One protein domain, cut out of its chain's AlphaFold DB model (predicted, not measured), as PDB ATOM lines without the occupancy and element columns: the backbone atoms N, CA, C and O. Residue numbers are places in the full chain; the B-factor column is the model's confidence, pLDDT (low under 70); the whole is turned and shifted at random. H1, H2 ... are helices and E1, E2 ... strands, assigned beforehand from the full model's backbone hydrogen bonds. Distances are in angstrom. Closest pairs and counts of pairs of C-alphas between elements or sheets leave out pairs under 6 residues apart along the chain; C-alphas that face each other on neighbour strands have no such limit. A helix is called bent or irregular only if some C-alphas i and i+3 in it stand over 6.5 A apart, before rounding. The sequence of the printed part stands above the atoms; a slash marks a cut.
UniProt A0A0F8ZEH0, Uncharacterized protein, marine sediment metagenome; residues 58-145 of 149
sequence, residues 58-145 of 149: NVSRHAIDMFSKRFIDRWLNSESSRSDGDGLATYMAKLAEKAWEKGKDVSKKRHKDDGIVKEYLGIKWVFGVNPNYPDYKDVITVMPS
ATOM      1  N   ASN A  58     -48.985  23.456  -3.037       80.56
ATOM      2  CA  ASN A  58     -48.339  24.755  -2.955       80.56
ATOM      3  C   ASN A  58     -47.827  25.154  -4.341       80.56
ATOM      4  O   ASN A  58     -47.162  24.387  -5.032       80.56
ATOM      5  N   VAL A  59     -48.141  26.370  -4.767       85.25
ATOM      6  CA  VAL A  59     -47.696  26.891  -6.056       85.25
ATOM      7  C   VAL A  59     -46.546  27.854  -5.807       85.25
ATOM      8  O   VAL A  59     -46.728  28.912  -5.206       85.25
ATOM      9  N   SER A  60     -45.348  27.497  -6.268       87.56
ATOM     10  CA  SER A  60     -44.181  28.361  -6.096       87.56
ATOM     11  C   SER A  60     -44.363  29.695  -6.831       87.56
ATOM     12  O   SER A  60     -45.018  29.773  -7.873       87.56
ATOM     13  N   ARG A  61     -43.712  30.757  -6.339       86.31
ATOM     14  CA  ARG A  61     -43.700  32.059  -7.029       86.31
ATOM     15  C   ARG A  61     -43.195  31.931  -8.468       86.31
ATOM     16  O   ARG A  61     -43.769  32.530  -9.368       86.31
ATOM     17  N   HIS A  62     -42.175  31.100  -8.689       89.12
ATOM     18  CA  HIS A  62     -41.665  30.832 -10.030       89.12
ATOM     19  C   HIS A  62     -42.740  30.230 -10.945       89.12
ATOM     20  O   HIS A  62     -42.881  30.654 -12.092       89.12
ATOM     21  N   ALA A  63     -43.536  29.283 -10.444       89.69
ATOM     22  CA  ALA A  63     -44.640  28.719 -11.204       89.69
ATOM     23  C   ALA A  63     -45.719  29.764 -11.528       89.69
ATOM     24  O   ALA A  63     -46.174  29.800 -12.670       89.69
ATOM     25  N   ILE A  64     -46.076  30.638 -10.581       91.50
ATOM     26  CA  ILE A  64     -47.019  31.749 -10.813       91.50
ATOM     27  C   ILE A  64     -46.485  32.693 -11.901       91.50
ATOM     28  O   ILE A  64     -47.215  33.051 -12.827       91.50
ATOM     29  N   ASP A  65     -45.201  33.048 -11.849       92.12
ATOM     30  CA  ASP A  65     -44.563  33.896 -12.860       92.12
ATOM     31  C   ASP A  65     -44.561  33.227 -14.243       92.12
ATOM     32  O   ASP A  65     -44.821  33.870 -15.259       92.12
ATOM     33  N   MET A  66     -44.282  31.923 -14.316       93.56
ATOM     34  CA  MET A  66     -44.330  31.196 -15.589       93.56
ATOM     35  C   MET A  66     -45.756  31.057 -16.112       93.56
ATOM     36  O   MET A  66     -45.969  31.154 -17.321       93.56
ATOM     37  N   PHE A  67     -46.732  30.868 -15.225       94.69
ATOM     38  CA  PHE A  67     -48.135  30.790 -15.603       94.69
ATOM     39  C   PHE A  67     -48.637  32.131 -16.133       94.69
ATOM     40  O   PHE A  67     -49.190  32.180 -17.228       94.69
ATOM     41  N   SER A  68     -48.388  33.226 -15.415       92.50
ATOM     42  CA  SER A  68     -48.780  34.576 -15.841       92.50
ATOM     43  C   SER A  68     -48.140  34.982 -17.173       92.50
ATOM     44  O   SER A  68     -48.780  35.621 -17.995       92.50
ATOM     45  N   LYS A  69     -46.909  34.551 -17.465       92.81
ATOM     46  CA  LYS A  69     -46.279  34.843 -18.764       92.81
ATOM     47  C   LYS A  69     -46.856  34.049 -19.936       92.81
ATOM     48  O   LYS A  69     -46.718  34.483 -21.073       92.81
ATOM     49  N   ARG A  70     -47.409  32.858 -19.693       92.50
ATOM     50  CA  ARG A  70     -47.702  31.871 -20.755       92.50
ATOM     51  C   ARG A  70     -49.185  31.558 -20.916       92.50
ATOM     52  O   ARG A  70     -49.596  31.102 -21.976       92.50
ATOM     53  N   PHE A  71     -49.965  31.743 -19.857       93.50
ATOM     54  CA  PHE A  71     -51.331  31.238 -19.741       93.50
ATOM     55  C   PHE A  71     -52.281  32.230 -19.056       93.50
ATOM     56  O   PHE A  71     -53.383  31.828 -18.682       93.50
ATOM     57  N   ILE A  72     -51.898  33.505 -18.891       92.00
ATOM     58  CA  ILE A  72     -52.744  34.515 -18.227       92.00
ATOM     59  C   ILE A  72     -54.109  34.665 -18.895       92.00
ATOM     60  O   ILE A  72     -55.114  34.756 -18.197       92.00
ATOM     61  N   ASP A  73     -54.161  34.558 -20.223       90.81
ATOM     62  CA  ASP A  73     -55.409  34.629 -20.984       90.81
ATOM     63  C   ASP A  73     -56.400  33.543 -20.568       90.81
ATOM     64  O   ASP A  73     -57.604  33.753 -20.622       90.81
ATOM     65  N   ARG A  74     -55.932  32.380 -20.095       90.62
ATOM     66  CA  ARG A  74     -56.830  31.320 -19.612       90.62
ATOM     67  C   ARG A  74     -57.570  31.727 -18.346       90.62
ATOM     68  O   ARG A  74     -58.742  31.390 -18.214       90.62
ATOM     69  N   TRP A  75     -56.888  32.434 -17.448       90.56
ATOM     70  CA  TRP A  75     -57.493  32.984 -16.239       90.56
ATOM     71  C   TRP A  75     -58.404  34.166 -16.575       90.56
ATOM     72  O   TRP A  75     -59.561  34.182 -16.169       90.56
ATOM     73  N   LEU A  76     -57.933  35.110 -17.397       88.62
ATOM     74  CA  LEU A  76     -58.753  36.246 -17.823       88.62
ATOM     75  C   LEU A  76     -60.038  35.770 -18.512       88.62
ATOM     76  O   LEU A  76     -61.121  36.239 -18.185       88.62
ATOM     77  N   ASN A  77     -59.953  34.770 -19.389       85.94
ATOM     78  CA  ASN A  77     -61.121  34.227 -20.077       85.94
ATOM     79  C   ASN A  77     -62.038  33.397 -19.163       85.94
ATOM     80  O   ASN A  77     -63.235  33.335 -19.438       85.94
ATOM     81  N   SER A  78     -61.533  32.779 -18.086       81.38
ATOM     82  CA  SER A  78     -62.389  32.052 -17.134       81.38
ATOM     83  C   SER A  78     -63.112  32.974 -16.153       81.38
ATOM     84  O   SER A  78     -64.244  32.676 -15.775       81.38
ATOM     85  N   GLU A  79     -62.486  34.091 -15.770       72.00
ATOM     86  CA  GLU A  79     -62.994  35.001 -14.734       72.00
ATOM     87  C   GLU A  79     -63.613  36.298 -15.280       72.00
ATOM     88  O   GLU A  79     -64.282  37.003 -14.530       72.00
ATOM     89  N   SER A  80     -63.462  36.606 -16.577       56.72
ATOM     90  CA  SER A  80     -63.899  37.867 -17.227       56.72
ATOM     91  C   SER A  80     -65.371  38.263 -17.043       56.72
ATOM     92  O   SER A  80     -65.748  39.379 -17.386       56.72
ATOM     93  N   SER A  81     -66.212  37.387 -16.493       55.56
ATOM     94  CA  SER A  81     -67.642  37.630 -16.269       55.56
ATOM     95  C   SER A  81     -68.104  37.461 -14.815       55.56
ATOM     96  O   SER A  81     -69.304  37.554 -14.553       55.56
ATOM     97  N   ARG A  82     -67.202  37.220 -13.851       67.56
ATOM     98  CA  ARG A  82     -67.573  36.918 -12.457       67.56
ATOM     99  C   ARG A  82     -67.046  37.972 -11.487       67.56
ATOM    100  O   ARG A  82     -65.842  38.135 -11.345       67.56
ATOM    101  N   SER A  83     -67.957  38.652 -10.784       64.88
ATOM    102  CA  SER A  83     -67.613  39.628  -9.734       64.88
ATOM    103  C   SER A  83     -66.858  38.998  -8.557       64.88
ATOM    104  O   SER A  83     -66.028  39.667  -7.955       64.88
ATOM    105  N   ASP A  84     -67.102  37.709  -8.294       72.44
ATOM    106  CA  ASP A  84     -66.435  36.897  -7.264       72.44
ATOM    107  C   ASP A  84     -65.494  35.843  -7.876       72.44
ATOM    108  O   ASP A  84     -65.411  34.704  -7.411       72.44
ATOM    109  N   GLY A  85     -64.835  36.183  -8.986       74.62
ATOM    110  CA  GLY A  85     -63.890  35.284  -9.638       74.62
ATOM    111  C   GLY A  85     -62.672  34.947  -8.772       74.62
ATOM    112  O   GLY A  85     -62.246  35.730  -7.920       74.62
ATOM    113  N   ASP A  86     -62.078  33.776  -9.004       83.25
ATOM    114  CA  ASP A  86     -60.852  33.381  -8.306       83.25
ATOM    115  C   ASP A  86     -59.692  34.312  -8.699       83.25
ATOM    116  O   ASP A  86     -59.433  34.549  -9.879       83.25
ATOM    117  N   GLY A  87     -58.905  34.775  -7.724       85.81
ATOM    118  CA  GLY A  87     -57.613  35.403  -8.016       85.81
ATOM    119  C   GLY A  87     -56.651  34.421  -8.703       85.81
ATOM    120  O   GLY A  87     -56.740  33.210  -8.491       85.81
ATOM    121  N   LEU A  88     -55.688  34.930  -9.483       87.00
ATOM    122  CA  LEU A  88     -54.779  34.112 -10.307       87.00
ATOM    123  C   LEU A  88     -54.135  32.938  -9.551       87.00
ATOM    124  O   LEU A  88     -54.088  31.822 -10.063       87.00
ATOM    125  N   ALA A  89     -53.643  33.182  -8.332       85.44
ATOM    126  CA  ALA A  89     -53.000  32.152  -7.518       85.44
ATOM    127  C   ALA A  89     -53.978  31.025  -7.136       85.44
ATOM    128  O   ALA A  89     -53.636  29.849  -7.254       85.44
ATOM    129  N   THR A  90     -55.203  31.378  -6.742       85.31
ATOM    130  CA  THR A  90     -56.270  30.426  -6.400       85.31
ATOM    131  C   THR A  90     -56.710  29.631  -7.624       85.31
ATOM    132  O   THR A  90     -56.799  28.405  -7.570       85.31
ATOM    133  N   TYR A  91     -56.925  30.316  -8.750       88.44
ATOM    134  CA  TYR A  91     -57.262  29.683 -10.021       88.44
ATOM    135  C   TYR A  91     -56.190  28.664 -10.432       88.44
ATOM    136  O   TYR A  91     -56.496  27.514 -10.761       88.44
ATOM    137  N   MET A  92     -54.918  29.065 -10.363       90.19
ATOM    138  CA  MET A  92     -53.791  28.208 -10.709       90.19
ATOM    139  C   MET A  92     -53.681  26.996  -9.779       90.19
ATOM    140  O   MET A  92     -53.447  25.896 -10.273       90.19
ATOM    141  N   ALA A  93     -53.877  27.168  -8.468       88.25
ATOM    142  CA  ALA A  93     -53.857  26.066  -7.505       88.25
ATOM    143  C   ALA A  93     -54.936  25.017  -7.823       88.25
ATOM    144  O   ALA A  93     -54.616  23.842  -7.994       88.25
ATOM    145  N   LYS A  94     -56.185  25.450  -8.051       88.44
ATOM    146  CA  LYS A  94     -57.289  24.559  -8.462       88.44
ATOM    147  C   LYS A  94     -56.994  23.837  -9.778       88.44
ATOM    148  O   LYS A  94     -57.363  22.678  -9.970       88.44
ATOM    149  N   LEU A  95     -56.357  24.520 -10.730       91.31
ATOM    150  CA  LEU A  95     -56.004  23.925 -12.018       91.31
ATOM    151  C   LEU A  95     -54.870  22.900 -11.877       91.31
ATOM    152  O   LEU A  95     -54.897  21.861 -12.537       91.31
ATOM    153  N   ALA A  96     -53.914  23.167 -10.991       91.75
ATOM    154  CA  ALA A  96     -52.834  22.255 -10.666       91.75
ATOM    155  C   ALA A  96     -53.334  21.003  -9.934       91.75
ATOM    156  O   ALA A  96     -52.878  19.908 -10.244       91.75
ATOM    157  N   GLU A  97     -54.296  21.133  -9.016       89.25
ATOM    158  CA  GLU A  97     -54.952  19.985  -8.371       89.25
ATOM    159  C   GLU A  97     -55.624  19.087  -9.411       89.25
ATOM    160  O   GLU A  97     -55.368  17.883  -9.468       89.25
ATOM    161  N   LYS A  98     -56.388  19.683 -10.335       91.44
ATOM    162  CA  LYS A  98     -56.980  18.943 -11.460       91.44
ATOM    163  C   LYS A  98     -55.916  18.284 -12.333       91.44
ATOM    164  O   LYS A  98     -56.114  17.157 -12.780       91.44
ATOM    165  N   ALA A  99     -54.794  18.957 -12.582       92.56
ATOM    166  CA  ALA A  99     -53.683  18.383 -13.332       92.56
ATOM    167  C   ALA A  99     -53.021  17.217 -12.590       92.56
ATOM    168  O   ALA A  99     -52.616  16.244 -13.221       92.56
ATOM    169  N   TRP A 100     -52.936  17.285 -11.264       90.62
ATOM    170  CA  TRP A 100     -52.424  16.197 -10.447       90.62
ATOM    171  C   TRP A 100     -53.326  14.958 -10.516       90.62
ATOM    172  O   TRP A 100     -52.838  13.851 -10.750       90.62
ATOM    173  N   GLU A 101     -54.632  15.150 -10.336       89.75
ATOM    174  CA  GLU A 101     -55.625  14.073 -10.299       89.75
ATOM    175  C   GLU A 101     -55.913  13.470 -11.677       89.75
ATOM    176  O   GLU A 101     -56.058  12.256 -11.810       89.75
ATOM    177  N   LYS A 102     -56.029  14.323 -12.702       93.56
ATOM    178  CA  LYS A 102     -56.562  13.960 -14.028       93.56
ATOM    179  C   LYS A 102     -55.541  14.096 -15.154       93.56
ATOM    180  O   LYS A 102     -55.826  13.693 -16.280       93.56
ATOM    181  N   GLY A 103     -54.387  14.704 -14.895       91.94
ATOM    182  CA  GLY A 103     -53.362  14.910 -15.910       91.94
ATOM    183  C   GLY A 103     -52.658  13.613 -16.293       91.94
ATOM    184  O   GLY A 103     -52.416  12.726 -15.469       91.94
ATOM    185  N   LYS A 104     -52.282  13.514 -17.567       92.75
ATOM    186  CA  LYS A 104     -51.504  12.393 -18.091       92.75
ATOM    187  C   LYS A 104     -50.088  12.464 -17.532       92.75
ATOM    188  O   LYS A 104     -49.423  13.486 -17.674       92.75
ATOM    189  N   ASP A 105     -49.611  11.385 -16.923       91.25
ATOM    190  CA  ASP A 105     -48.210  11.316 -16.505       91.25
ATOM    191  C   ASP A 105     -47.296  11.239 -17.731       91.25
ATOM    192  O   ASP A 105     -47.428  10.335 -18.560       91.25
ATOM    193  N   VAL A 106     -46.398  12.212 -17.870       89.31
ATOM    194  CA  VAL A 106     -45.452  12.309 -18.993       89.31
ATOM    195  C   VAL A 106     -43.998  12.334 -18.519       89.31
ATOM    196  O   VAL A 106     -43.100  12.686 -19.286       89.31
ATOM    197  N   SER A 107     -43.745  11.949 -17.266       83.25
ATOM    198  CA  SER A 107     -42.393  11.853 -16.718       83.25
ATOM    199  C   SER A 107     -41.599  10.725 -17.409       83.25
ATOM    200  O   SER A 107     -41.867   9.536 -17.245       83.25
ATOM    201  N   LYS A 108     -40.609  11.071 -18.245       69.19
ATOM    202  CA  LYS A 108     -39.864  10.114 -19.099       69.19
ATOM    203  C   LYS A 108     -38.709   9.380 -18.386       69.19
ATOM    204  O   LYS A 108     -37.674   9.151 -18.997       69.19
ATOM    205  N   LYS A 109     -38.938   8.894 -17.159       54.19
ATOM    206  CA  LYS A 109     -37.974   8.376 -16.154       54.19
ATOM    207  C   LYS A 109     -37.614   9.471 -15.149       54.19
ATOM    208  O   LYS A 109     -37.081  10.507 -15.523       54.19
ATOM    209  N   ARG A 110     -37.955   9.231 -13.878       51.31
ATOM    210  CA  ARG A 110     -37.656  10.109 -12.738       51.31
ATOM    211  C   ARG A 110     -36.155  10.403 -12.716       51.31
ATOM    212  O   ARG A 110     -35.378   9.517 -12.364       51.31
ATOM    213  N   HIS A 111     -35.742  11.613 -13.079       45.41
ATOM    214  CA  HIS A 111     -34.472  12.103 -12.569       45.41
ATOM    215  C   HIS A 111     -34.680  12.378 -11.086       45.41
ATOM    216  O   HIS A 111     -35.751  12.804 -10.661       45.41
ATOM    217  N   LYS A 112     -33.667  12.057 -10.287       46.91
ATOM    218  CA  LYS A 112     -33.701  12.150  -8.825       46.91
ATOM    219  C   LYS A 112     -34.047  13.568  -8.327       46.91
ATOM    220  O   LYS A 112     -34.508  13.699  -7.199       46.91
ATOM    221  N   ASP A 113     -33.906  14.561  -9.208       52.84
ATOM    222  CA  ASP A 113     -34.099  15.988  -8.950       52.84
ATOM    223  C   ASP A 113     -35.261  16.612  -9.761       52.84
ATOM    224  O   ASP A 113     -35.692  17.724  -9.458       52.84
ATOM    225  N   ASP A 114     -35.825  15.889 -10.744       59.22
ATOM    226  CA  ASP A 114     -36.901  16.385 -11.614       59.22
ATOM    227  C   ASP A 114     -38.214  15.692 -11.251       59.22
ATOM    228  O   ASP A 114     -38.422  14.512 -11.537       59.22
ATOM    229  N   GLY A 115     -39.096  16.431 -10.585       76.94
ATOM    230  CA  GLY A 115     -40.358  15.935 -10.044       76.94
ATOM    231  C   GLY A 115     -41.338  15.289 -11.044       76.94
ATOM    232  O   GLY A 115     -41.054  15.029 -12.212       76.94
ATOM    233  N   ILE A 116     -42.557  15.004 -10.584       88.00
ATOM    234  CA  ILE A 116     -43.594  14.366 -11.406       88.00
ATOM    235  C   ILE A 116     -44.150  15.384 -12.402       88.00
ATOM    236  O   ILE A 116     -44.640  16.439 -12.009       88.00
ATOM    237  N   VAL A 117     -44.121  15.054 -13.695       90.31
ATOM    238  CA  VAL A 117     -44.674  15.917 -14.746       90.31
ATOM    239  C   VAL A 117     -46.029  15.383 -15.192       90.31
ATOM    240  O   VAL A 117     -46.110  14.297 -15.772       90.31
ATOM    241  N   LYS A 118     -47.090  16.160 -14.959       92.38
ATOM    242  CA  LYS A 118     -48.433  15.872 -15.480       92.38
ATOM    243  C   LYS A 118     -48.776  16.819 -16.614       92.38
ATOM    244  O   LYS A 118     -48.610  18.029 -16.497       92.38
ATOM    245  N   GLU A 119     -49.300  16.282 -17.699       93.25
ATOM    246  CA  GLU A 119     -49.860  17.067 -18.787       93.25
ATOM    247  C   GLU A 119     -51.376  17.189 -18.624       93.25
ATOM    248  O   GLU A 119     -52.091  16.189 -18.563       93.25
ATOM    249  N   TYR A 120     -51.874  18.422 -18.556       94.69
ATOM    250  CA  TYR A 120     -53.293  18.728 -18.417       94.69
ATOM    251  C   TYR A 120     -53.639  20.012 -19.173       94.69
ATOM    252  O   TYR A 120     -53.006  21.050 -18.978       94.69
ATOM    253  N   LEU A 121     -54.642  19.937 -20.056       91.81
ATOM    254  CA  LEU A 121     -55.097  21.043 -20.913       91.81
ATOM    255  C   LEU A 121     -53.971  21.676 -21.756       91.81
ATOM    256  O   LEU A 121     -53.905  22.897 -21.891       91.81
ATOM    257  N   GLY A 122     -53.052  20.871 -22.290       90.88
ATOM    258  CA  GLY A 122     -51.901  21.370 -23.055       90.88
ATOM    259  C   GLY A 122     -50.857  22.114 -22.209       90.88
ATOM    260  O   GLY A 122     -49.985  22.780 -22.761       90.88
ATOM    261  N   ILE A 123     -50.930  22.014 -20.878       92.94
ATOM    262  CA  ILE A 123     -49.928  22.530 -19.940       92.94
ATOM    263  C   ILE A 123     -49.235  21.338 -19.286       92.94
ATOM    264  O   ILE A 123     -49.888  20.418 -18.800       92.94
ATOM    265  N   LYS A 124     -47.909  21.368 -19.240       93.31
ATOM    266  CA  LYS A 124     -47.098  20.478 -18.413       93.31
ATOM    267  C   LYS A 124     -46.876  21.133 -17.056       93.31
ATOM    268  O   LYS A 124     -46.285  22.210 -16.971       93.31
ATOM    269  N   TRP A 125     -47.350  20.459 -16.023       92.94
ATOM    270  CA  TRP A 125     -47.246  20.829 -14.621       92.94
ATOM    271  C   TRP A 125     -46.136  20.008 -13.987       92.94
ATOM    272  O   TRP A 125     -46.205  18.778 -13.990       92.94
ATOM    273  N   VAL A 126     -45.106  20.681 -13.479       91.19
ATOM    274  CA  VAL A 126     -43.971  20.026 -12.825       91.19
ATOM    275  C   VAL A 126     -44.177  20.083 -11.321       91.19
ATOM    276  O   VAL A 126     -44.121  21.160 -10.724       91.19
ATOM    277  N   PHE A 127     -44.405  18.917 -10.724       89.50
ATOM    278  CA  PHE A 127     -44.644  18.752  -9.300       89.50
ATOM    279  C   PHE A 127     -43.393  18.256  -8.587       89.50
ATOM    280  O   PHE A 127     -42.981  17.112  -8.776       89.50
ATOM    281  N   GLY A 128     -42.826  19.084  -7.719       85.31
ATOM    282  CA  GLY A 128     -41.914  18.635  -6.678       85.31
ATOM    283  C   GLY A 128     -42.685  17.774  -5.695       85.31
ATOM    284  O   GLY A 128     -43.638  18.243  -5.080       85.31
ATOM    285  N   VAL A 129     -42.301  16.507  -5.576       76.56
ATOM    286  CA  VAL A 129     -42.915  15.584  -4.624       76.56
ATOM    287  C   VAL A 129     -41.832  15.116  -3.682       76.56
ATOM    288  O   VAL A 129     -40.879  14.458  -4.103       76.56
ATOM    289  N   ASN A 130     -41.975  15.467  -2.410       69.69
ATOM    290  CA  ASN A 130     -41.055  14.995  -1.395       69.69
ATOM    291  C   ASN A 130     -41.272  13.478  -1.210       69.69
ATOM    292  O   ASN A 130     -42.390  13.067  -0.892       69.69
ATOM    293  N   PRO A 131     -40.244  12.626  -1.395       65.31
ATOM    294  CA  PRO A 131     -40.400  11.176  -1.290       65.31
ATOM    295  C   PRO A 131     -40.798  10.721   0.117       65.31
ATOM    296  O   PRO A 131     -41.485   9.712   0.257       65.31
ATOM    297  N   ASN A 132     -40.415  11.476   1.148       54.69
ATOM    298  CA  ASN A 132     -40.809  11.199   2.526       54.69
ATOM    299  C   ASN A 132     -42.248  11.663   2.800       54.69
ATOM    300  O   ASN A 132     -42.895  11.142   3.707       54.69
ATOM    301  N   TYR A 133     -42.759  12.617   2.011       60.94
ATOM    302  CA  TYR A 133     -44.028  13.307   2.244       60.94
ATOM    303  C   TYR A 133     -44.822  13.515   0.941       60.94
ATOM    304  O   TYR A 133     -45.020  14.653   0.515       60.94
ATOM    305  N   PRO A 134     -45.320  12.433   0.317       62.38
ATOM    306  CA  PRO A 134     -45.888  12.471  -1.032       62.38
ATOM    307  C   PRO A 134     -47.211  13.240  -1.142       62.38
ATOM    308  O   PRO A 134     -47.598  13.627  -2.244       62.38
ATOM    309  N   ASP A 135     -47.903  13.466  -0.023       62.03
ATOM    310  CA  ASP A 135     -49.139  14.255   0.026       62.03
ATOM    311  C   ASP A 135     -48.882  15.751  -0.191       62.03
ATOM    312  O   ASP A 135     -49.767  16.459  -0.668       62.03
ATOM    313  N   TYR A 136     -47.664  16.213   0.106       63.97
ATOM    314  CA  TYR A 136     -47.257  17.603  -0.044       63.97
ATOM    315  C   TYR A 136     -46.494  17.769  -1.345       63.97
ATOM    316  O   TYR A 136     -45.424  17.191  -1.557       63.97
ATOM    317  N   LYS A 137     -47.112  18.526  -2.245       79.50
ATOM    318  CA  LYS A 137     -46.676  18.661  -3.628       79.50
ATOM    319  C   LYS A 137     -46.541  20.133  -3.933       79.50
ATOM    320  O   LYS A 137     -47.468  20.906  -3.693       79.50
ATOM    321  N   ASP A 138     -45.404  20.488  -4.504       84.19
ATOM    322  CA  ASP A 138     -45.119  21.844  -4.939       84.19
ATOM    323  C   ASP A 138     -45.214  21.916  -6.458       84.19
ATOM    324  O   ASP A 138     -44.541  21.162  -7.154       84.19
ATOM    325  N   VAL A 139     -45.978  22.853  -7.014       88.06
ATOM    326  CA  VAL A 139     -45.802  23.218  -8.424       88.06
ATOM    327  C   VAL A 139     -44.551  24.068  -8.513       88.06
ATOM    328  O   VAL A 139     -44.522  25.237  -8.113       88.06
ATOM    329  N   ILE A 140     -43.507  23.464  -9.064       87.31
ATOM    330  CA  ILE A 140     -42.215  24.111  -9.264       87.31
ATOM    331  C   ILE A 140     -42.297  25.019 -10.487       87.31
ATOM    332  O   ILE A 140     -41.866  26.166 -10.443       87.31
ATOM    333  N   THR A 141     -42.871  24.527 -11.586       88.81
ATOM    334  CA  THR A 141     -42.992  25.294 -12.827       88.81
ATOM    335  C   THR A 141     -44.114  24.759 -13.716       88.81
ATOM    336  O   THR A 141     -44.604  23.640 -13.534       88.81
ATOM    337  N   VAL A 142     -44.509  25.564 -14.700       90.44
ATOM    338  CA  VAL A 142     -45.467  25.195 -15.747       90.44
ATOM    339  C   VAL A 142     -44.905  25.541 -17.116       90.44
ATOM    340  O   VAL A 142     -44.263  26.577 -17.296       90.44
ATOM    341  N   MET A 143     -45.154  24.698 -18.113       91.56
ATOM    342  CA  MET A 143     -44.679  24.919 -19.481       91.56
ATOM    343  C   MET A 143     -45.692  24.424 -20.516       91.56
ATOM    344  O   MET A 143     -46.527  23.582 -20.189       91.56
ATOM    345  N   PRO A 144     -45.651  24.925 -21.761       90.50
ATOM    346  CA  PRO A 144     -46.514  24.415 -22.815       90.50
ATOM    347  C   PRO A 144     -46.227  22.936 -23.055       90.50
ATOM    348  O   PRO A 144     -45.070  22.496 -23.037       90.50
ATOM    349  N   SER A 145     -47.273  22.155 -23.301       85.50
ATOM    350  CA  SER A 145     -47.061  20.878 -23.955       85.50
ATOM    351  C   SER A 145     -46.618  21.170 -25.381       85.50
ATOM    352  O   SER A 145     -47.332  21.823 -26.135       85.50
TER     353      SER A 145
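What this domain is: This is residues 58 to 145 of the 149 residues of an uncharacterized protein of marine sediment metagenome (UniProt A0A0F8ZEH0). A small, twisted sheet of three strands has two helices over one face and its other face bare, making two layers. The helices stand crosswise to each other, H1 mainly over E3 and H2 over the face nearer E1. The printed part has 88 residues with H1, H2, E1, E2 and E3 in chain order, sheet order E1 - E2 - E3, antiparallel, class mixed. It is compact, with a radius of gyration of the C-alphas of 13.2 A, yet elongated, spanning 42 by 24 by 22 A.

How they stand to each other: E1, residues 116 to 120, E2, residues 123 to 130, and E3, residues 133 to 144, form a meander, each strand the antiparallel neighbour of the one before. The sheet is only just strongly twisted, its C-alphas up to 4.4 A off the best plane. Hairpin E1 and E2 has N 118 and O 125 within hydrogen-bond range, 2.9 A; hairpin E2 and E3 has N 126 and O 141, 3.0 A. E3 bends by 66 degrees at residue 136. H1, residues 61 to 79, is on the sheet; its closest C-alphas with E3 are those of Ala 63 and Thr 141, 4.1 A. H2, residues 88 to 102, is on the same face; its closest C-alphas with E1 are those of Ala 99 and Tyr 120, 5.1 A. With residues 88 to 92 alone, H2 touches H1, the closest C-alphas being those of Trp 75 and Leu 88, 6.6 A; their lines are about perpendicular, 87 degrees. In H2 every O i to N i+4 pair is within hydrogen-bond range, in H1 11 of 15.

Where its parts are: H1 begins at C-alpha 61 (-43.700, 32.059, -7.029), measures 21.0 A and is irregular: C-alphas 70 and 73 are 8.2 A apart, with a kink of 79 degrees near residue 70. H2 measures 20.6 A, E2 21.9 A and E3 27.5 A, ending at C-alpha 144 (-46.514, 24.415, -22.815).

The domain as a whole: The C-alphas farthest apart, those of Ser 83 and Lys 112, are 43.7 A apart. The printed part has no cut; the link from H2 to E1, 13 residues, is long. pLDDT is under 70 at residues 80 to 83, 108 to 114 and 130 to 136.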